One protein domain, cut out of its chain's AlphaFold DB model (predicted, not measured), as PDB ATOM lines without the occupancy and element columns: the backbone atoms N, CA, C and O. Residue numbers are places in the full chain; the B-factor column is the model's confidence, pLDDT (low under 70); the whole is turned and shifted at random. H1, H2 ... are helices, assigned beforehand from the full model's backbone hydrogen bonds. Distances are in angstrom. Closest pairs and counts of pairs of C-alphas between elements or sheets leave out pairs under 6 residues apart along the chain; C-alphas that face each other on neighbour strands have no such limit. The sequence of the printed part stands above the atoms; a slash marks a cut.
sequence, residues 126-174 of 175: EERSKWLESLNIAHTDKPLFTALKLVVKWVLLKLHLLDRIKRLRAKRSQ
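What this domain is: This is residues 126 to 174 of the 175 residues of an uncharacterized protein of Helicobacter canis (UniProt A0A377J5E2). Three helices joined end to end make an open, twisted U: H2 is the base, and H1 and H3 are two arms that stand off its opposite ends, with no contact between them. H1 folds back over the beginning of H2 at a steep angle, and H3 turns off the other end nearly at a right angle. The printed part has 49 residues with three named helices, in the order H1, H2, H3, and no named strand; the class is all helix. The whole is loose, with a radius of gyration of the C-alphas of 13.5 A, and only just elongated, spanning 35 by 23 by 17 A.

How they stand to each other: H2, residues 143 to 158, touches H1, residues 126 to 141, with residues 145 to 147 alone, and H1 touches it with residues 135 to 139 alone. Their closest C-alphas, those of His 139 and Thr 146, are 5.5 A apart. The two run opposite ways at a steep tilt of 49 degrees. H3, residues 161 to 172, is close to H2 but not clearly touching; their closest C-alphas, those of Leu 156 and Leu 162, are 5.3 A apart. The lines of H2 and H3 are about perpendicular, at 84 degrees. H1 and H3 are apart. In H1, H2 and H3 every O i to N i+4 pair is within hydrogen-bond range.

Where its parts are: H2 measures 22.4 A from C-alpha 143 at (219.058, 136.372, 174.129) to C-alpha 158. H1 measures 22.5 A and begins with C-alpha 126 at (196.298, 129.411, 174.211). H3 measures 16.9 A and ends with C-alpha 172 at (201.375, 159.040, 162.434).

The domain as a whole: The C-alphas farthest apart, those of Thr 140 and Gln 174, are 36.7 A apart. Residues 126 to 134 of H1 stand free, as do residues 166 to 174, of which 166 to 172 belong to H3. The printed part has no cut, and both links are tight. The mean pLDDT of the printed part is 75.2; residues 139, 142 and 170 to 174 are under 70.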
ATOM      1  N   GLU A 126     195.613 129.690 175.476       90.31
ATOM      2  CA  GLU A 126     196.298 129.411 174.211       90.31
ATOM      3  C   GLU A 126     196.977 130.654 173.634       90.31
ATOM      4  O   GLU A 126     198.144 130.589 173.244       90.31
ATOM      5  N   GLU A 127     196.290 131.798 173.611       87.62
ATOM      6  CA  GLU A 127     196.861 133.062 173.134       87.62
ATOM      7  C   GLU A 127     198.077 133.481 173.971       87.62
ATOM      8  O   GLU A 127     199.117 133.870 173.428       87.62
ATOM      9  N   ARG A 128     197.988 133.340 175.299       86.19
ATOM     10  CA  ARG A 128     199.108 133.630 176.206       86.19
ATOM     11  C   ARG A 128     200.262 132.662 176.039       86.19
ATOM     12  O   ARG A 128     201.411 133.098 176.051       86.19
ATOM     13  N   SER A 129     199.972 131.379 175.868       88.25
ATOM     14  CA  SER A 129     200.989 130.344 175.680       88.25
ATOM     15  C   SER A 129     201.743 130.552 174.370       88.25
ATOM     16  O   SER A 129     202.970 130.582 174.387       88.25
ATOM     17  N   LYS A 130     201.036 130.836 173.268       86.62
ATOM     18  CA  LYS A 130     201.648 131.205 171.977       86.62
ATOM     19  C   LYS A 130     202.528 132.450 172.106       86.62
ATOM     20  O   LYS A 130     203.624 132.507 171.549       86.62
ATOM     21  N   TRP A 131     202.085 133.447 172.875       80.50
ATOM     22  CA  TRP A 131     202.897 134.632 173.152       80.50
ATOM     23  C   TRP A 131     204.171 134.296 173.947       80.50
ATOM     24  O   TRP A 131     205.254 134.754 173.578       80.50
ATOM     25  N   LEU A 132     204.069 133.475 174.996       81.31
ATOM     26  CA  LEU A 132     205.221 133.019 175.783       81.31
ATOM     27  C   LEU A 132     206.202 132.190 174.946       81.31
ATOM     28  O   LEU A 132     207.407 132.416 175.014       81.31
ATOM     29  N   GLU A 133     205.699 131.283 174.117       83.31
ATOM     30  CA  GLU A 133     206.516 130.475 173.213       83.31
ATOM     31  C   GLU A 133     207.267 131.358 172.211       83.31
ATOM     32  O   GLU A 133     208.478 131.214 172.046       83.31
ATOM     33  N   SER A 134     206.594 132.363 171.639       78.44
ATOM     34  CA  SER A 134     207.239 133.331 170.743       78.44
ATOM     35  C   SER A 134     208.377 134.109 171.421       78.44
ATOM     36  O   SER A 134     209.391 134.409 170.788       78.44
ATOM     37  N   LEU A 135     208.248 134.410 172.720       75.88
ATOM     38  CA  LEU A 135     209.318 135.029 173.503       75.88
ATOM     39  C   LEU A 135     210.469 134.063 173.764       75.88
ATOM     40  O   LEU A 135     211.623 134.485 173.719       75.88
ATOM     41  N   ASN A 136     210.160 132.797 174.041       75.06
ATOM     42  CA  ASN A 136     211.169 131.781 174.306       75.06
ATOM     43  C   ASN A 136     212.029 131.527 173.060       75.06
ATOM     44  O   ASN A 136     213.252 131.587 173.151       75.06
ATOM     45  N   ILE A 137     211.398 131.391 171.887       73.81
ATOM     46  CA  ILE A 137     212.084 131.285 170.587       73.81
ATOM     47  C   ILE A 137     212.974 132.515 170.344       73.81
ATOM     48  O   ILE A 137     214.153 132.407 170.008       73.81
ATOM     49  N   ALA A 138     212.446 133.720 170.578       70.19
ATOM     50  CA  ALA A 138     213.236 134.940 170.428       70.19
ATOM     51  C   ALA A 138     214.420 135.008 171.413       70.19
ATOM     52  O   ALA A 138     215.442 135.634 171.113       70.19
ATOM     53  N   HIS A 139     214.294 134.418 172.605       68.75
ATOM     54  CA  HIS A 139     215.375 134.343 173.582       68.75
ATOM     55  C   HIS A 139     216.446 133.332 173.170       68.75
ATOM     56  O   HIS A 139     217.625 133.667 173.264       68.75
ATOM     57  N   THR A 140     216.067 132.154 172.669       70.56
ATOM     58  CA  THR A 140     217.027 131.155 172.178       70.56
ATOM     59  C   THR A 140     217.826 131.668 170.983       70.56
ATOM     60  O   THR A 140     219.034 131.456 170.933       70.56
ATOM     61  N   ASP A 141     217.199 132.424 170.078       70.00
ATOM     62  CA  ASP A 141     217.878 132.931 168.878       70.00
ATOM     63  C   ASP A 141     218.686 134.217 169.135       70.00
ATOM     64  O   ASP A 141     219.727 134.445 168.512       70.00
ATOM     65  N   LYS A 142     218.193 135.114 170.009       69.12
ATOM     66  CA  LYS A 142     218.784 136.447 170.273       69.12
ATOM     67  C   LYS A 142     218.618 136.873 171.745       69.12
ATOM     68  O   LYS A 142     217.889 137.833 172.035       69.12
ATOM     69  N   PRO A 143     219.331 136.243 172.693       71.25
ATOM     70  CA  PRO A 143     219.058 136.372 174.129       71.25
ATOM     71  C   PRO A 143     219.214 137.802 174.664       71.25
ATOM     72  O   PRO A 143     218.329 138.298 175.366       71.25
ATOM     73  N   LEU A 144     220.281 138.510 174.271       70.69
ATOM     74  CA  LEU A 144     220.546 139.898 174.685       70.69
ATOM     75  C   LEU A 144     219.496 140.886 174.161       70.69
ATOM     76  O   LEU A 144     219.070 141.789 174.879       70.69
ATOM     77  N   PHE A 145     219.051 140.710 172.917       74.50
ATOM     78  CA  PHE A 145     218.070 141.603 172.302       74.50
ATOM     79  C   PHE A 145     216.675 141.411 172.907       74.50
ATOM     80  O   PHE A 145     215.949 142.382 173.127       74.50
ATOM     81  N   THR A 146     216.316 140.166 173.223       70.62
ATOM     82  CA  THR A 146     215.060 139.832 173.902       70.62
ATOM     83  C   THR A 146     215.057 140.345 175.341       70.62
ATOM     84  O   THR A 146     214.093 140.999 175.739       70.62
ATOM     85  N   ALA A 147     216.157 140.175 176.084       75.12
ATOM     86  CA  ALA A 147     216.314 140.759 177.418       75.12
ATOM     87  C   ALA A 147     216.189 142.291 177.387       75.12
ATOM     88  O   ALA A 147     215.398 142.862 178.139       75.12
ATOM     89  N   LEU A 148     216.878 142.962 176.454       80.75
ATOM     90  CA  LEU A 148     216.778 144.412 176.283       80.75
ATOM     91  C   LEU A 148     215.344 144.852 175.947       80.75
ATOM     92  O   LEU A 148     214.842 145.805 176.539       80.75
ATOM     93  N   LYS A 149     214.647 144.143 175.049       79.56
ATOM     94  CA  LYS A 149     213.234 144.416 174.730       79.56
ATOM     95  C   LYS A 149     212.323 144.276 175.947       79.56
ATOM     96  O   LYS A 149     211.430 145.106 176.115       79.56
ATOM     97  N   LEU A 150     212.521 143.249 176.774       80.25
ATOM     98  CA  LEU A 150     211.729 143.035 177.987       80.25
ATOM     99  C   LEU A 150     211.995 144.125 179.027       80.25
ATOM    100  O   LEU A 150     211.036 144.669 179.570       80.25
ATOM    101  N   VAL A 151     213.258 144.519 179.231       84.56
ATOM    102  CA  VAL A 151     213.632 145.642 180.111       84.56
ATOM    103  C   VAL A 151     213.008 146.946 179.619       84.56
ATOM    104  O   VAL A 151     212.350 147.639 180.391       84.56
ATOM    105  N   VAL A 152     213.126 147.261 178.325       85.69
ATOM    106  CA  VAL A 152     212.511 148.463 177.736       85.69
ATOM    107  C   VAL A 152     210.989 148.424 177.895       85.69
ATOM    108  O   VAL A 152     210.398 149.401 178.347       85.69
ATOM    109  N   LYS A 153     210.336 147.297 177.586       81.56
ATOM    110  CA  LYS A 153     208.882 147.139 177.759       81.56
ATOM    111  C   LYS A 153     208.470 147.329 179.222       81.56
ATOM    112  O   LYS A 153     207.483 148.016 179.477       81.56
ATOM    113  N   TRP A 154     209.226 146.762 180.162       82.88
ATOM    114  CA  TRP A 154     208.986 146.899 181.597       82.88
ATOM    115  C   TRP A 154     209.122 148.351 182.064       82.88
ATOM    116  O   TRP A 154     208.204 148.860 182.705       82.88
ATOM    117  N   VAL A 155     210.189 149.054 181.667       84.50
ATOM    118  CA  VAL A 155     210.383 150.487 181.966       84.50
ATOM    119  C   VAL A 155     209.222 151.318 181.416       84.50
ATOM    120  O   VAL A 155     208.663 152.155 182.124       84.50
ATOM    121  N   LEU A 156     208.804 151.067 180.172       82.38
ATOM    122  CA  LEU A 156     207.712 151.818 179.556       82.38
ATOM    123  C   LEU A 156     206.342 151.540 180.208       82.38
ATOM    124  O   LEU A 156     205.513 152.449 180.238       82.38
ATOM    125  N   LEU A 157     206.098 150.330 180.735       75.12
ATOM    126  CA  LEU A 157     204.918 150.022 181.565       75.12
ATOM    127  C   LEU A 157     204.975 150.778 182.897       75.12
ATOM    128  O   LEU A 157     204.027 151.480 183.238       75.12
ATOM    129  N   LYS A 158     206.101 150.674 183.618       76.94
ATOM    130  CA  LYS A 158     206.332 151.308 184.931       76.94
ATOM    131  C   LYS A 158     206.153 152.825 184.902       76.94
ATOM    132  O   LYS A 158     205.729 153.403 185.894       76.94
ATOM    133  N   LEU A 159     206.499 153.453 183.781       83.62
ATOM    134  CA  LEU A 159     206.400 154.900 183.584       83.62
ATOM    135  C   LEU A 159     205.098 155.333 182.885       83.62
ATOM    136  O   LEU A 159     204.975 156.502 182.523       83.62
ATOM    137  N   HIS A 160     204.152 154.417 182.637       80.00
ATOM    138  CA  HIS A 160     202.920 154.675 181.871       80.00
ATOM    139  C   HIS A 160     203.167 155.303 180.477       80.00
ATOM    140  O   HIS A 160     202.318 155.994 179.910       80.00
ATOM    141  N   LEU A 161     204.345 155.070 179.887       77.31
ATOM    142  CA  LEU A 161     204.754 155.648 178.603       77.31
ATOM    143  C   LEU A 161     204.270 154.829 177.403       77.31
ATOM    144  O   LEU A 161     204.204 155.360 176.292       77.31
ATOM    145  N   LEU A 162     203.910 153.558 177.603       72.25
ATOM    146  CA  LEU A 162     203.422 152.698 176.518       72.25
ATOM    147  C   LEU A 162     202.181 153.262 175.832       72.25
ATOM    148  O   LEU A 162     202.134 153.296 174.602       72.25
ATOM    149  N   ASP A 163     201.212 153.748 176.603       70.12
ATOM    150  CA  ASP A 163     199.986 154.317 176.041       70.12
ATOM    151  C   ASP A 163     200.270 155.618 175.292       70.12
ATOM    152  O   ASP A 163     199.693 155.879 174.237       70.12
ATOM    153  N   ARG A 164     201.242 156.402 175.772       70.94
ATOM    154  CA  ARG A 164     201.691 157.634 175.117       70.94
ATOM    155  C   ARG A 164     202.357 157.343 173.769       70.94
ATOM    156  O   ARG A 164     202.050 158.002 172.778       70.94
ATOM    157  N   ILE A 165     203.202 156.312 173.701       73.25
ATOM    158  CA  ILE A 165     203.858 155.868 172.461       73.25
ATOM    159  C   ILE A 165     202.839 155.298 171.465       73.25
ATOM    160  O   ILE A 165     202.909 155.613 170.274       73.25
ATOM    161  N   LYS A 166     201.870 154.498 171.930       72.81
ATOM    162  CA  LYS A 166     200.799 153.956 171.075       72.81
ATOM    163  C   LYS A 166     199.947 155.069 170.457       72.81
ATOM    164  O   LYS A 166     199.717 155.042 169.249       72.81
ATOM    165  N   ARG A 167     199.568 156.089 171.239       71.19
ATOM    166  CA  ARG A 167     198.830 157.269 170.741       71.19
ATOM    167  C   ARG A 167     199.625 158.064 169.698       71.19
ATOM    168  O   ARG A 167     199.058 158.494 168.698       71.19
ATOM    169  N   LEU A 168     200.936 158.234 169.898       72.00
ATOM    170  CA  LEU A 168     201.811 158.925 168.941       72.00
ATOM    171  C   LEU A 168     201.979 158.153 167.627       72.00
ATOM    172  O   LEU A 168     202.012 158.767 166.563       72.00
ATOM    173  N   ARG A 169     202.053 156.816 167.683       70.31
ATOM    174  CA  ARG A 169     202.059 155.977 166.474       70.31
ATOM    175  C   ARG A 169     200.730 156.041 165.730       70.31
ATOM    176  O   ARG A 169     200.760 156.246 164.528       70.31
ATOM    177  N   ALA A 170     199.596 155.957 166.427       66.88
ATOM    178  CA  ALA A 170     198.274 156.054 165.804       66.88
ATOM    179  C   ALA A 170     198.057 157.392 165.068       66.88
ATOM    180  O   ALA A 170     197.518 157.398 163.967       66.88
ATOM    181  N   LYS A 171     198.558 158.511 165.620       60.91
ATOM    182  CA  LYS A 171     198.546 159.830 164.951       60.91
ATOM    183  C   LYS A 171     199.428 159.917 163.702       60.91
ATOM    184  O   LYS A 171     199.180 160.763 162.859       60.91
ATOM    185  N   ARG A 172     200.469 159.086 163.596       57.56
ATOM    186  CA  ARG A 172     201.375 159.040 162.434       57.56
ATOM    187  C   ARG A 172     200.858 158.152 161.299       57.56
ATOM    188  O   ARG A 172     201.420 158.200 160.214       57.56
ATOM    189  N   SER A 173     199.838 157.338 161.567       53.69
ATOM    190  CA  SER A 173     199.241 156.391 160.618       53.69
ATOM    191  C   SER A 173     197.954 156.907 159.963       53.69
ATOM    192  O   SER A 173     197.362 156.180 159.170       53.69
ATOM    193  N   GLN A 174     197.490 158.108 160.318       41.62
ATOM    194  CA  GLN A 174     196.401 158.783 159.611       41.62
ATOM    195  C   GLN A 174     197.013 159.632 158.482       41.62
ATOM    196  O   GLN A 174     197.959 160.368 158.777       41.62
TER     197      GLN A 174